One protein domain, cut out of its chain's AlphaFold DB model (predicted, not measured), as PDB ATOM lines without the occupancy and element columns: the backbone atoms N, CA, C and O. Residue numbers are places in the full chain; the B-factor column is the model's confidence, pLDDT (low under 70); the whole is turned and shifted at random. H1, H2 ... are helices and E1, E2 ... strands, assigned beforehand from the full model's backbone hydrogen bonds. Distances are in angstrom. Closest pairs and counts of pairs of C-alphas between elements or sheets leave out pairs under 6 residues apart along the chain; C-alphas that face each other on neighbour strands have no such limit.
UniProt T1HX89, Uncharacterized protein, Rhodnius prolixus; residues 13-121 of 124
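AT A GLANCE: This is residues 13 to 121 of the 124 residues of an uncharacterized protein of Rhodnius prolixus (UniProt T1HX89). A two-strand ribbon, E3 beside E4, lies along one side of a pair of helices, H1 and H2, which run side by side in opposite ways. The hairpin E1 and E2 sits at one end of the long axis, and short H3 packs on H1 near its other end. The printed part has 109 residues, with named elements in the order H1, E1, E2, H2, E3, H3, E4: three helices and four strands, a mixed class. Sheet E3 E4 is parallel and sheet E1 E2 antiparallel. The whole is elongated, spanning 45 by 27 by 26 A, and only just compact, close to loose, with a radius of gyration of the C-alphas of 15.3 A.

IN THESE COORDINATES: E3 is residues 74 to 77 and E4 is 117 to 120, ending at C-alpha 120 (131.557, 133.955, 157.491). H2, residues 53 to 69, is 24.3 A long; H1, residues 13 to 37, is 36.0 A and begins at C-alpha 13 (134.129, 147.307, 166.774). E1 is residues 43 to 46, E2 is 49 to 51 and H3 is 97 to 100.

HOW THE PARTS SIT: E3 and E4 are parallel, with N 76 and O 118 2.9 A apart, within hydrogen-bond range. E3, H3 and E4 form a strand-helix-strand unit, two parallel neighbour strands with a helix between, its crossover left-handed. The closest C-alphas of H2 and E3, Gln 59 and Ala 77, are 7.0 A apart. H1 and H2 touch at Ala 27 and Ala 58, C-alphas 4.5 A apart, at a shallow tilt of 27 degrees, opposite ways. H1 touches H3 with residues 14 to 18 alone, closest at the C-alphas of Ala 18 and Val 99, 5.2 A. In the hairpin E1 and E2, N 43 and O 51 are 2.8 A apart, within hydrogen-bond range. In H1 and H2 every O i to N i+4 pair is within range; H3 is too short for one.

THE WHOLE: The C-alphas farthest apart, Gly 38 and Gln 106, are 46.8 A apart. The printed part has no cut. The links E3 to H3 and H3 to E4 are long. Residues 81 to 90 have pLDDT under 70.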
ATOM      1  N   TYR A  13     134.772 148.572 166.406       94.44
ATOM      2  CA  TYR A  13     134.129 147.307 166.774       94.44
ATOM      3  C   TYR A  13     132.602 147.353 166.622       94.44
ATOM      4  O   TYR A  13     132.024 146.527 165.921       94.44
ATOM      5  N   LEU A  14     131.948 148.362 167.213       95.44
ATOM      6  CA  LEU A  14     130.494 148.512 167.114       95.44
ATOM      7  C   LEU A  14     130.038 148.806 165.682       95.44
ATOM      8  O   LEU A  14     128.982 148.334 165.284       95.44
ATOM      9  N   ASN A  15     130.825 149.546 164.896       95.00
ATOM     10  CA  ASN A  15     130.501 149.811 163.493       95.00
ATOM     11  C   ASN A  15     130.582 148.546 162.633       95.00
ATOM     12  O   ASN A  15     129.679 148.303 161.829       95.00
ATOM     13  N   VAL A  16     131.629 147.737 162.808       95.94
ATOM     14  CA  VAL A  16     131.775 146.449 162.116       95.94
ATOM     15  C   VAL A  16     130.639 145.519 162.525       95.94
ATOM     16  O   VAL A  16     129.952 144.999 161.652       95.94
ATOM     17  N   LEU A  17     130.362 145.386 163.827       96.06
ATOM     18  CA  LEU A  17     129.278 144.544 164.334       96.06
ATOM     19  C   LEU A  17     127.905 144.997 163.818       96.06
ATOM     20  O   LEU A  17     127.127 144.180 163.335       96.06
ATOM     21  N   ALA A  18     127.615 146.299 163.862       96.50
ATOM     22  CA  ALA A  18     126.353 146.852 163.376       96.50
ATOM     23  C   ALA A  18     126.167 146.628 161.873       96.50
ATOM     24  O   ALA A  18     125.060 146.335 161.423       96.50
ATOM     25  N   THR A  19     127.247 146.755 161.098       96.44
ATOM     26  CA  THR A  19     127.233 146.489 159.655       96.44
ATOM     27  C   THR A  19     127.063 144.997 159.380       96.44
ATOM     28  O   THR A  19     126.268 144.636 158.521       96.44
ATOM     29  N   ALA A  20     127.749 144.128 160.127       96.38
ATOM     30  CA  ALA A  20     127.648 142.678 159.989       96.38
ATOM     31  C   ALA A  20     126.228 142.168 160.279       96.38
ATOM     32  O   ALA A  20     125.724 141.336 159.530       96.38
ATOM     33  N   VAL A  21     125.555 142.709 161.303       96.94
ATOM     34  CA  VAL A  21     124.146 142.390 161.595       96.94
ATOM     35  C   VAL A  21     123.252 142.733 160.403       96.94
ATOM     36  O   VAL A  21     122.527 141.871 159.913       96.94
ATOM     37  N   SER A  22     123.345 143.954 159.877       96.56
ATOM     38  CA  SER A  22     122.523 144.367 158.734       96.56
ATOM     39  C   SER A  22     122.873 143.619 157.443       96.56
ATOM     40  O   SER A  22     121.988 143.305 156.649       96.56
ATOM     41  N   ALA A  23     124.145 143.270 157.236       95.38
ATOM     42  CA  ALA A  23     124.569 142.429 156.121       95.38
ATOM     43  C   ALA A  23     123.976 141.012 156.224       95.38
ATOM     44  O   ALA A  23     123.502 140.472 155.224       95.38
ATOM     45  N   ALA A  24     123.938 140.433 157.430       95.38
ATOM     46  CA  ALA A  24     123.321 139.134 157.682       95.38
ATOM     47  C   ALA A  24     121.799 139.159 157.454       95.38
ATOM     48  O   ALA A  24     121.248 138.218 156.882       95.38
ATOM     49  N   GLU A  25     121.112 140.246 157.820       95.94
ATOM     50  CA  GLU A  25     119.687 140.433 157.509       95.94
ATOM     51  C   GLU A  25     119.434 140.412 155.993       95.94
ATOM     52  O   GLU A  25     118.513 139.733 155.529       95.94
ATOM     53  N   LYS A  26     120.289 141.087 155.208       94.19
ATOM     54  CA  LYS A  26     120.208 141.089 153.738       94.19
ATOM     55  C   LYS A  26     120.538 139.744 153.113       94.19
ATOM     56  O   LYS A  26     119.800 139.295 152.237       94.19
ATOM     57  N   ALA A  27     121.555 139.054 153.612       92.75
ATOM     58  CA  ALA A  27     121.810 137.675 153.216       92.75
ATOM     59  C   ALA A  27     120.596 136.774 153.501       92.75
ATOM     60  O   ALA A  27     120.209 135.975 152.654       92.75
ATOM     61  N   GLY A  28     119.923 136.957 154.641       93.94
ATOM     62  CA  GLY A  28     118.695 136.235 154.971       93.94
ATOM     63  C   GLY A  28     117.540 136.497 153.998       93.94
ATOM     64  O   GLY A  28     116.787 135.576 153.681       93.94
ATOM     65  N   GLU A  29     117.384 137.731 153.504       94.00
ATOM     66  CA  GLU A  29     116.409 138.057 152.449       94.00
ATOM     67  C   GLU A  29     116.706 137.288 151.158       94.00
ATOM     68  O   GLU A  29     115.799 136.683 150.587       94.00
ATOM     69  N   ILE A  30     117.973 137.240 150.753       91.00
ATOM     70  CA  ILE A  30     118.424 136.544 149.544       91.00
ATOM     71  C   ILE A  30     118.253 135.029 149.672       91.00
ATOM     72  O   ILE A  30     117.721 134.396 148.764       91.00
ATOM     73  N   ILE A  31     118.610 134.443 150.817       92.25
ATOM     74  CA  ILE A  31     118.396 133.012 151.086       92.25
ATOM     75  C   ILE A  31     116.912 132.658 150.934       92.25
ATOM     76  O   ILE A  31     116.569 131.672 150.280       92.25
ATOM     77  N   ARG A  32     116.010 133.483 151.489       94.62
ATOM     78  CA  ARG A  32     114.560 133.285 151.333       94.62
ATOM     79  C   ARG A  32     114.119 133.402 149.876       94.62
ATOM     80  O   ARG A  32     113.306 132.594 149.448       94.62
ATOM     81  N   GLN A  33     114.659 134.354 149.113       91.62
ATOM     82  CA  GLN A  33     114.362 134.493 147.681       91.62
ATOM     83  C   GLN A  33     114.792 133.255 146.886       91.62
ATOM     84  O   GLN A  33     113.988 132.728 146.117       91.62
ATOM     85  N   VAL A  34     116.009 132.748 147.111       89.50
ATOM     86  CA  VAL A  34     116.497 131.511 146.476       89.50
ATOM     87  C   VAL A  34     115.587 130.338 146.835       89.50
ATOM     88  O   VAL A  34     115.106 129.645 145.942       89.50
ATOM     89  N   MET A  35     115.260 130.165 148.118       92.19
ATOM     90  CA  MET A  35     114.348 129.109 148.566       92.19
ATOM     91  C   MET A  35     112.965 129.217 147.905       92.19
ATOM     92  O   MET A  35     112.441 128.225 147.401       92.19
ATOM     93  N   SER A  36     112.376 130.416 147.859       95.00
ATOM     94  CA  SER A  36     111.074 130.659 147.223       95.00
ATOM     95  C   SER A  36     111.093 130.483 145.703       95.00
ATOM     96  O   SER A  36     110.052 130.185 145.127       95.00
ATOM     97  N   SER A  37     112.249 130.639 145.050       93.88
ATOM     98  CA  SER A  37     112.390 130.395 143.611       93.88
ATOM     99  C   SER A  37     112.296 128.908 143.244       93.88
ATOM    100  O   SER A  37     112.013 128.576 142.096       93.88
ATOM    101  N   GLY A  38     112.566 128.009 144.201       91.88
ATOM    102  CA  GLY A  38     112.675 126.565 143.975       91.88
ATOM    103  C   GLY A  38     113.925 126.131 143.196       91.88
ATOM    104  O   GLY A  38     114.191 124.933 143.104       91.88
ATOM    105  N   ASN A  39     114.717 127.070 142.669       90.69
ATOM    106  CA  ASN A  39     115.965 126.795 141.968       90.69
ATOM    107  C   ASN A  39     117.158 126.990 142.916       90.69
ATOM    108  O   ASN A  39     117.640 128.102 143.111       90.69
ATOM    109  N   LEU A  40     117.627 125.898 143.525       89.31
ATOM    110  CA  LEU A  40     118.728 125.938 144.496       89.31
ATOM    111  C   LEU A  40     120.121 125.934 143.854       89.31
ATOM    112  O   LEU A  40     121.092 126.180 144.564       89.31
ATOM    113  N   GLU A  41     120.229 125.620 142.558       89.94
ATOM    114  CA  GLU A  41     121.495 125.537 141.805       89.94
ATOM    115  C   GLU A  41     122.628 124.859 142.596       89.94
ATOM    116  O   GLU A  41     123.667 125.458 142.904       89.94
ATOM    117  N   ILE A  42     122.374 123.607 142.984       90.38
ATOM    118  CA  ILE A  42     123.270 122.822 143.833       90.38
ATOM    119  C   ILE A  42     124.534 122.444 143.053       90.38
ATOM    120  O   ILE A  42     124.464 121.886 141.959       90.38
ATOM    121  N   VAL A  43     125.688 122.695 143.663       88.75
ATOM    122  CA  VAL A  43     127.026 122.302 143.223       88.75
ATOM    123  C   VAL A  43     127.623 121.386 144.289       88.75
ATOM    124  O   VAL A  43     127.511 121.666 145.479       88.75
ATOM    125  N   LEU A  44     128.258 120.289 143.882       88.44
ATOM    126  CA  LEU A  44     128.981 119.400 144.794       88.44
ATOM    127  C   LEU A  44     130.470 119.735 144.731       88.44
ATOM    128  O   LEU A  44     131.109 119.494 143.707       88.44
ATOM    129  N   LYS A  45     131.025 120.279 145.816       82.94
ATOM    130  CA  LYS A  45     132.466 120.583 145.920       82.94
ATOM    131  C   LYS A  45     133.299 119.342 146.266       82.94
ATOM    132  O   LYS A  45     134.502 119.309 146.027       82.94
ATOM    133  N   GLY A  46     132.647 118.309 146.798       82.75
ATOM    134  CA  GLY A  46     133.246 117.049 147.224       82.75
ATOM    135  C   GLY A  46     132.189 115.991 147.546       82.75
ATOM    136  O   GLY A  46     131.008 116.136 147.222       82.75
ATOM    137  N   VAL A  47     132.612 114.903 148.192       88.25
ATOM    138  CA  VAL A  47     131.698 113.838 148.629       88.25
ATOM    139  C   VAL A  47     130.838 114.360 149.777       88.25
ATOM    140  O   VAL A  47     131.369 114.711 150.825       88.25
ATOM    141  N   ASN A  48     129.517 114.375 149.586       85.06
ATOM    142  CA  ASN A  48     128.545 114.897 150.557       85.06
ATOM    143  C   ASN A  48     128.783 116.363 150.956       85.06
ATOM    144  O   ASN A  48     128.451 116.755 152.071       85.06
ATOM    145  N   ASP A  49     129.321 117.168 150.037       85.75
ATOM    146  CA  ASP A  49     129.607 118.584 150.267       85.75
ATOM    147  C   ASP A  49     128.803 119.483 149.303       85.75
ATOM    148  O   ASP A  49     129.360 120.008 148.328       85.75
ATOM    149  N   PRO A  50     127.467 119.586 149.488       89.69
ATOM    150  CA  PRO A  50     126.627 120.436 148.661       89.69
ATOM    151  C   PRO A  50     126.817 121.916 149.003       89.69
ATOM    152  O   PRO A  50     126.911 122.309 150.163       89.69
ATOM    153  N   GLN A  51     126.801 122.733 147.959       90.38
ATOM    154  CA  GLN A  51     126.757 124.187 147.996       90.38
ATOM    155  C   GLN A  51     125.612 124.649 147.093       90.38
ATOM    156  O   GLN A  51     125.489 124.207 145.953       90.38
ATOM    157  N   THR A  52     124.777 125.558 147.566       90.88
ATOM    158  CA  THR A  52     123.627 126.098 146.833       90.88
ATOM    159  C   THR A  52     123.881 127.525 146.345       90.88
ATOM    160  O   THR A  52     124.814 128.204 146.781       90.88
ATOM    161  N   ALA A  53     123.009 128.029 145.470       90.06
ATOM    162  CA  ALA A  53     122.957 129.453 145.133       90.06
ATOM    163  C   ALA A  53     122.750 130.338 146.369       90.06
ATOM    164  O   ALA A  53     123.235 131.470 146.385       90.06
ATOM    165  N   ALA A  54     122.066 129.837 147.404       90.62
ATOM    166  CA  ALA A  54     121.848 130.585 148.634       90.62
ATOM    167  C   ALA A  54     123.172 130.811 149.379       90.62
ATOM    168  O   ALA A  54     123.441 131.942 149.779       90.62
ATOM    169  N   ASP A  55     124.019 129.782 149.478       90.94
ATOM    170  CA  ASP A  55     125.325 129.858 150.150       90.94
ATOM    171  C   ASP A  55     126.238 130.876 149.457       90.94
ATOM    172  O   ASP A  55     126.742 131.810 150.086       90.94
ATOM    173  N   ARG A  56     126.358 130.764 148.126       90.00
ATOM    174  CA  ARG A  56     127.157 131.691 147.310       90.00
ATOM    175  C   ARG A  56     126.646 133.125 147.427       90.00
ATOM    176  O   ARG A  56     127.416 134.038 147.722       90.00
ATOM    177  N   SER A  57     125.343 133.333 147.246       89.06
ATOM    178  CA  SER A  57     124.758 134.680 147.234       89.06
ATOM    179  C   SER A  57     124.807 135.346 148.613       89.06
ATOM    180  O   SER A  57     125.050 136.551 148.709       89.06
ATOM    181  N   ALA A  58     124.623 134.577 149.691       91.31
ATOM    182  CA  ALA A  58     124.754 135.063 151.061       91.31
ATOM    183  C   ALA A  58     126.190 135.500 151.374       91.31
ATOM    184  O   ALA A  58     126.386 136.611 151.877       91.31
ATOM    185  N   GLN A  59     127.184 134.670 151.034       92.25
ATOM    186  CA  GLN A  59     128.595 135.005 151.225       92.25
ATOM    187  C   GLN A  59     128.954 136.274 150.461       92.25
ATOM    188  O   GLN A  59     129.410 137.238 151.072       92.25
ATOM    189  N   VAL A  60     128.669 136.319 149.157       90.25
ATOM    190  CA  VAL A  60     128.940 137.488 148.311       90.25
ATOM    191  C   VAL A  60     128.303 138.759 148.877       90.25
ATOM    192  O   VAL A  60     128.942 139.810 148.905       90.25
ATOM    193  N   THR A  61     127.064 138.679 149.363       90.94
ATOM    194  CA  THR A  61     126.365 139.828 149.956       90.94
ATOM    195  C   THR A  61     127.090 140.346 151.193       90.94
ATOM    196  O   THR A  61     127.370 141.541 151.293       90.94
ATOM    197  N   ILE A  62     127.427 139.450 152.122       92.94
ATOM    198  CA  ILE A  62     128.084 139.812 153.380       92.94
ATOM    199  C   ILE A  62     129.483 140.371 153.115       92.94
ATOM    200  O   ILE A  62     129.816 141.457 153.597       92.94
ATOM    201  N   THR A  63     130.294 139.657 152.330       92.00
ATOM    202  CA  THR A  63     131.682 140.045 152.064       92.00
ATOM    203  C   THR A  63     131.758 141.342 151.269       92.00
ATOM    204  O   THR A  63     132.586 142.189 151.588       92.00
ATOM    205  N   SER A  64     130.865 141.568 150.303       90.94
ATOM    206  CA  SER A  64     130.884 142.799 149.505       90.94
ATOM    207  C   SER A  64     130.496 144.032 150.324       90.94
ATOM    208  O   SER A  64     131.164 145.062 150.223       90.94
ATOM    209  N   ILE A  65     129.464 143.934 151.176       92.94
ATOM    210  CA  ILE A  65     129.057 145.025 152.077       92.94
ATOM    211  C   ILE A  65     130.209 145.401 153.017       92.94
ATOM    212  O   ILE A  65     130.545 146.580 153.166       92.94
ATOM    213  N   LEU A  66     130.824 144.399 153.650       93.69
ATOM    214  CA  LEU A  66     131.878 144.610 154.638       93.69
ATOM    215  C   LEU A  66     133.163 145.129 153.997       93.69
ATOM    216  O   LEU A  66     133.679 146.144 154.453       93.69
ATOM    217  N   SER A  67     133.634 144.508 152.914       92.06
ATOM    218  CA  SER A  67     134.861 144.920 152.218       92.06
ATOM    219  C   SER A  67     134.748 146.317 151.609       92.06
ATOM    220  O   SER A  67     135.722 147.065 151.591       92.06
ATOM    221  N   LYS A  68     133.554 146.719 151.146       91.12
ATOM    222  CA  LYS A  68     133.315 148.086 150.660       91.12
ATOM    223  C   LYS A  68     133.424 149.120 151.783       91.12
ATOM    224  O   LYS A  68     133.884 150.236 151.541       91.12
ATOM    225  N   ARG A  69     132.971 148.781 152.995       92.25
ATOM    226  CA  ARG A  69     132.907 149.716 154.128       92.25
ATOM    227  C   ARG A  69     134.179 149.735 154.976       92.25
ATOM    228  O   ARG A  69     134.520 150.790 155.505       92.25
ATOM    229  N   PHE A  70     134.852 148.596 155.082       93.94
ATOM    230  CA  PHE A  70     136.051 148.368 155.885       93.94
ATOM    231  C   PHE A  70     137.108 147.673 155.010       93.94
ATOM    232  O   PHE A  70     137.294 146.459 155.098       93.94
ATOM    233  N   PRO A  71     137.769 148.414 154.105       93.00
ATOM    234  CA  PRO A  71     138.637 147.839 153.078       93.00
ATOM    235  C   PRO A  71     139.892 147.148 153.626       93.00
ATOM    236  O   PRO A  71     140.558 146.435 152.880       93.00
ATOM    237  N   LYS A  72     140.248 147.361 154.898       95.25
ATOM    238  CA  LYS A  72     141.375 146.687 155.560       95.25
ATOM    239  C   LYS A  72     140.933 145.545 156.476       95.25
ATOM    240  O   LYS A  72     141.786 144.885 157.067       95.25
ATOM    241  N   LEU A  73     139.626 145.318 156.621       94.25
ATOM    242  CA  LEU A  73     139.090 144.230 157.428       94.25
ATOM    243  C   LEU A  73     139.464 142.890 156.797       94.25
ATOM    244  O   LEU A  73     139.221 142.658 155.612       94.25
ATOM    245  N   LYS A  74     140.009 141.975 157.599       93.56
ATOM    246  CA  LYS A  74     140.275 140.615 157.132       93.56
ATOM    247  C   LYS A  74     139.009 139.771 157.244       93.56
ATOM    248  O   LYS A  74     138.438 139.646 158.327       93.56
ATOM    249  N   ILE A  75     138.601 139.161 156.135       91.88
ATOM    250  CA  ILE A  75     137.434 138.280 156.075       91.88
ATOM    251  C   ILE A  75     137.885 136.883 155.654       91.88
ATOM    252  O   ILE A  75     138.624 136.737 154.684       91.88
ATOM    253  N   ILE A  76     137.455 135.868 156.399       91.06
ATOM    254  CA  ILE A  76     137.609 134.454 156.042       91.06
ATOM    255  C   ILE A  76     136.212 133.920 155.759       91.06
ATOM    256  O   ILE A  76     135.338 134.013 156.619       91.06
ATOM    257  N   ALA A  77     136.008 133.394 154.558       89.56
ATOM    258  CA  ALA A  77     134.701 132.966 154.097       89.56
ATOM    259  C   ALA A  77     134.749 131.524 153.570       89.56
ATOM    260  O   ALA A  77     135.725 131.113 152.940       89.56
ATOM    261  N   GLU A  78     133.714 130.749 153.876       88.38
ATOM    262  CA  GLU A  78     133.674 129.293 153.713       88.38
ATOM    263  C   GLU A  78     133.716 128.818 152.255       88.38
ATOM    264  O   GLU A  78     134.386 127.836 151.934       88.38
ATOM    265  N   GLU A  79     133.032 129.524 151.357       83.12
ATOM    266  CA  GLU A  79     132.913 129.145 149.946       83.12
ATOM    267  C   GLU A  79     134.119 129.574 149.091       83.12
ATOM    268  O   GLU A  79     134.127 129.370 147.878       83.12
ATOM    269  N   GLY A  80     135.162 130.125 149.727       76.38
ATOM    270  CA  GLY A  80     136.380 130.604 149.070       76.38
ATOM    271  C   GLY A  80     136.176 131.885 148.254       76.38
ATOM    272  O   GLY A  80     135.157 132.562 148.377       76.38
ATOM    273  N   ASP A  81     137.166 132.227 147.425       65.50
ATOM    274  CA  ASP A  81     137.170 133.466 146.625       65.50
ATOM    275  C   ASP A  81     136.552 133.291 145.223       65.50
ATOM    276  O   ASP A  81     136.249 134.275 144.547       65.50
ATOM    277  N   ASP A  82     136.340 132.049 144.775       63.25
ATOM    278  CA  ASP A  82     135.940 131.716 143.397       63.25
ATOM    279  C   ASP A  82     134.418 131.521 143.235       63.25
ATOM    280  O   ASP A  82     133.931 130.675 142.490       63.25
ATOM    281  N   ILE A  83     133.633 132.307 143.971       65.69
ATOM    282  CA  ILE A  83     132.163 132.180 144.069       65.69
ATOM    283  C   ILE A  83     131.383 132.867 142.936       65.69
ATOM    284  O   ILE A  83     130.166 133.025 143.017       65.69
ATOM    285  N   GLY A  84     132.058 133.221 141.841       56.03
ATOM    286  CA  GLY A  84     131.478 133.994 140.745       56.03
ATOM    287  C   GLY A  84     131.358 135.479 141.100       56.03
ATOM    288  O   GLY A  84     130.983 135.863 142.206       56.03
ATOM    289  N   LYS A  85     131.727 136.352 140.158       49.09
ATOM    290  CA  LYS A  85     131.610 137.802 140.350       49.09
ATOM    291  C   LYS A  85     130.135 138.182 140.360       49.09
ATOM    292  O   LYS A  85     129.452 137.927 139.374       49.09
ATOM    293  N   LEU A  86     129.677 138.834 141.428       53.03
ATOM    294  CA  LEU A  86     128.397 139.527 141.384       53.03
ATOM    295  C   LEU A  86     128.484 140.676 140.385       53.03
ATOM    296  O   LEU A  86     129.476 141.410 140.319       53.03
ATOM    297  N   ASP A  87     127.405 140.835 139.643       49.38
ATOM    298  CA  ASP A  87     127.059 141.983 138.833       49.38
ATOM    299  C   ASP A  87     127.320 143.275 139.631       49.38
ATOM    300  O   ASP A  87     127.141 143.320 140.848       49.38
ATOM    301  N   ALA A  88     127.722 144.354 138.956       45.41
ATOM    302  CA  ALA A  88     128.216 145.602 139.560       45.41
ATOM    303  C   ALA A  88     127.261 146.322 140.553       45.41
ATOM    304  O   ALA A  88     127.643 147.333 141.144       45.41
ATOM    305  N   ASN A  89     126.046 145.811 140.776       58.59
ATOM    306  CA  ASN A  89     125.116 146.263 141.808       58.59
ATOM    307  C   ASN A  89     125.413 145.580 143.151       58.59
ATOM    308  O   ASN A  89     124.631 144.772 143.648       58.59
ATOM    309  N   ILE A  90     126.551 145.929 143.749       62.91
ATOM    310  CA  ILE A  90     126.901 145.482 145.099       62.91
ATOM    311  C   ILE A  90     125.877 146.058 146.095       62.91
ATOM    312  O   ILE A  90     125.783 147.290 146.203       62.91
ATOM    313  N   PRO A  91     125.127 145.217 146.833       70.31
ATOM    314  CA  PRO A  91     124.210 145.695 147.857       70.31
ATOM    315  C   PRO A  91     124.980 146.456 148.942       70.31
ATOM    316  O   PRO A  91     126.111 146.122 149.284       70.31
ATOM    317  N   ASP A  92     124.366 147.507 149.472       82.06
ATOM    318  CA  ASP A  92     124.853 148.260 150.627       82.06
ATOM    319  C   ASP A  92     123.806 148.159 151.739       82.06
ATOM    320  O   ASP A  92     122.639 147.846 151.484       82.06
ATOM    321  N   CYS A  93     124.197 148.442 152.975       88.88
ATOM    322  CA  CYS A  93     123.271 148.473 154.095       88.88
ATOM    323  C   CYS A  93     123.528 149.671 155.006       88.88
ATOM    324  O   CYS A  93     124.650 150.159 155.171       88.88
ATOM    325  N   ILE A  94     122.465 150.126 155.662       93.38
ATOM    326  CA  ILE A  94     122.591 151.032 156.800       93.38
ATOM    327  C   ILE A  94     122.968 150.164 158.008       93.38
ATOM    328  O   ILE A  94     122.249 149.204 158.270       93.38
ATOM    329  N   PRO A  95     124.068 150.456 158.726       94.62
ATOM    330  CA  PRO A  95     124.442 149.690 159.910       94.62
ATOM    331  C   PRO A  95     123.356 149.738 160.994       94.62
ATOM    332  O   PRO A  95     122.735 150.782 161.205       94.62
ATOM    333  N   SER A  96     123.160 148.625 161.703       95.81
ATOM    334  CA  SER A  96     122.106 148.475 162.711       95.81
ATOM    335  C   SER A  96     122.179 149.540 163.810       95.81
ATOM    336  O   SER A  96     123.098 149.561 164.631       95.81
ATOM    337  N   GLU A  97     121.161 150.401 163.880       93.81
ATOM    338  CA  GLU A  97     121.069 151.425 164.925       93.81
ATOM    339  C   GLU A  97     120.992 150.842 166.336       93.81
ATOM    340  O   GLU A  97     121.407 151.504 167.285       93.81
ATOM    341  N   LEU A  98     120.425 149.640 166.483       94.69
ATOM    342  CA  LEU A  98     120.306 148.972 167.777       94.69
ATOM    343  C   LEU A  98     121.694 148.658 168.333       94.69
ATOM    344  O   LEU A  98     122.006 149.057 169.449       94.69
ATOM    345  N   VAL A  99     122.560 148.057 167.514       94.88
ATOM    346  CA  VAL A  99     123.946 147.751 167.895       94.88
ATOM    347  C   VAL A  99     124.739 149.026 168.173       94.88
ATOM    348  O   VAL A  99     125.528 149.087 169.111       94.88
ATOM    349  N   LEU A 100     124.519 150.077 167.387       93.31
ATOM    350  CA  LEU A 100     125.246 151.336 167.544       93.31
ATOM    351  C   LEU A 100     124.886 152.117 168.817       93.31
ATOM    352  O   LEU A 100     125.646 152.994 169.227       93.31
ATOM    353  N   LYS A 101     123.736 151.824 169.435       92.69
ATOM    354  CA  LYS A 101     123.322 152.414 170.719       92.69
ATOM    355  C   LYS A 101     123.965 151.712 171.921       92.69
ATOM    356  O   LYS A 101     123.905 152.252 173.027       92.69
ATOM    357  N   GLU A 102     124.596 150.558 171.716       93.81
ATOM    358  CA  GLU A 102     125.257 149.802 172.775       93.81
ATOM    359  C   GLU A 102     126.551 150.463 173.263       93.81
ATOM    360  O   GLU A 102     127.191 151.276 172.588       93.81
ATOM    361  N   LYS A 103     126.969 150.093 174.477       92.88
ATOM    362  CA  LYS A 103     128.246 150.543 175.041       92.88
ATOM    363  C   LYS A 103     129.382 149.661 174.532       92.88
ATOM    364  O   LYS A 103     129.365 148.451 174.729       92.88
ATOM    365  N   CYS A 104     130.405 150.278 173.943       91.94
ATOM    366  CA  CYS A 104     131.600 149.550 173.526       91.94
ATOM    367  C   CYS A 104     132.376 149.052 174.761       91.94
ATOM    368  O   CYS A 104     132.689 149.874 175.635       91.94
ATOM    369  N   PRO A 105     132.715 147.752 174.849       92.56
ATOM    370  CA  PRO A 105     133.605 147.241 175.886       92.56
ATOM    371  C   PRO A 105     134.943 147.984 175.880       92.56
ATOM    372  O   PRO A 105     135.524 148.212 174.820       92.56
ATOM    373  N   GLN A 106     135.452 148.355 177.060       90.44
ATOM    374  CA  GLN A 106     136.649 149.202 177.179       90.44
ATOM    375  C   GLN A 106     137.877 148.596 176.483       90.44
ATOM    376  O   GLN A 106     138.619 149.314 175.818       90.44
ATOM    377  N   ASN A 107     138.051 147.276 176.561       92.38
ATOM    378  CA  ASN A 107     139.157 146.550 175.933       92.38
ATOM    379  C   ASN A 107     139.060 146.456 174.399       92.38
ATOM    380  O   ASN A 107     140.010 146.014 173.767       92.38
ATOM    381  N   LEU A 108     137.926 146.845 173.807       92.06
ATOM    382  CA  LEU A 108     137.710 146.901 172.356       92.06
ATOM    383  C   LEU A 108     137.656 148.350 171.844       92.06
ATOM    384  O   LEU A 108     137.353 148.611 170.677       92.06
ATOM    385  N   THR A 109     137.931 149.320 172.720       88.19
ATOM    386  CA  THR A 109     138.081 150.717 172.315       88.19
ATOM    387  C   THR A 109     139.464 150.931 171.697       88.19
ATOM    388  O   THR A 109     140.465 150.493 172.248       88.19
ATOM    389  N   GLY A 110     139.522 151.599 170.538       87.69
ATOM    390  CA  GLY A 110     140.787 151.940 169.868       87.69
ATOM    391  C   GLY A 110     141.306 150.932 168.836       87.69
ATOM    392  O   GLY A 110     142.426 151.103 168.373       87.69
ATOM    393  N   LEU A 111     140.516 149.922 168.463       92.81
ATOM    394  CA  LEU A 111     140.876 148.973 167.402       92.81
ATOM    395  C   LEU A 111     140.941 149.639 166.017       92.81
ATOM    396  O   LEU A 111     140.118 150.507 165.700       92.81
ATOM    397  N   ASN A 112     141.864 149.156 165.189       93.44
ATOM    398  CA  ASN A 112     141.934 149.380 163.749       93.44
ATOM    399  C   ASN A 112     141.263 148.226 162.987       93.44
ATOM    400  O   ASN A 112     140.982 147.166 163.540       93.44
ATOM    401  N   GLU A 113     140.980 148.429 161.698       93.81
ATOM    402  CA  GLU A 113     140.310 147.423 160.850       93.81
ATOM    403  C   GLU A 113     141.076 146.102 160.777       93.81
ATOM    404  O   GLU A 113     140.470 145.038 160.819       93.81
ATOM    405  N   GLU A 114     142.401 146.178 160.742       94.56
ATOM    406  CA  GLU A 114     143.307 145.028 160.717       94.56
ATOM    407  C   GLU A 114     143.346 144.232 162.032       94.56
ATOM    408  O   GLU A 114     143.735 143.064 162.022       94.56
ATOM    409  N   ASP A 115     142.884 144.821 163.143       93.44
ATOM    410  CA  ASP A 115     142.763 144.139 164.438       93.44
ATOM    411  C   ASP A 115     141.492 143.277 164.523       93.44
ATOM    412  O   ASP A 115     141.314 142.505 165.468       93.44
ATOM    413  N   VAL A 116     140.579 143.418 163.555       92.88
ATOM    414  CA  VAL A 116     139.306 142.701 163.513       92.88
ATOM    415  C   VAL A 116     139.332 141.689 162.372       92.88
ATOM    416  O   VAL A 116     139.650 141.999 161.227       92.88
ATOM    417  N   MET A 117     138.952 140.454 162.687       92.88
ATOM    418  CA  MET A 117     138.743 139.404 161.700       92.88
ATOM    419  C   MET A 117     137.286 138.972 161.738       92.88
ATOM    420  O   MET A 117     136.760 138.658 162.807       92.88
ATOM    421  N   LEU A 118     136.648 138.942 160.573       90.69
ATOM    422  CA  LEU A 118     135.308 138.392 160.425       90.69
ATOM    423  C   LEU A 118     135.390 137.013 159.778       90.69
ATOM    424  O   LEU A 118     136.094 136.822 158.788       90.69
ATOM    425  N   ILE A 119     134.653 136.062 160.342       89.50
ATOM    426  CA  ILE A 119     134.516 134.713 159.801       89.50
ATOM    427  C   ILE A 119     133.066 134.560 159.347       89.50
ATOM    428  O   ILE A 119     132.148 134.769 160.141       89.50
ATOM    429  N   GLN A 120     132.864 134.247 158.070       84.12
ATOM    430  CA  GLN A 120     131.557 133.955 157.491       84.12
ATOM    431  C   GLN A 120     131.519 132.476 157.088       84.12
ATOM    432  O   GLN A 120     132.374 132.009 156.340       84.12
ATOM    433  N   GLY A 121     130.542 131.751 157.635       74.19
ATOM    434  CA  GLY A 121     130.424 130.296 157.509       74.19
ATOM    435  C   GLY A 121     130.472 129.583 158.859       74.19
ATOM    436  O   GLY A 121     130.836 130.178 159.879       74.19
TER     437      GLY A 121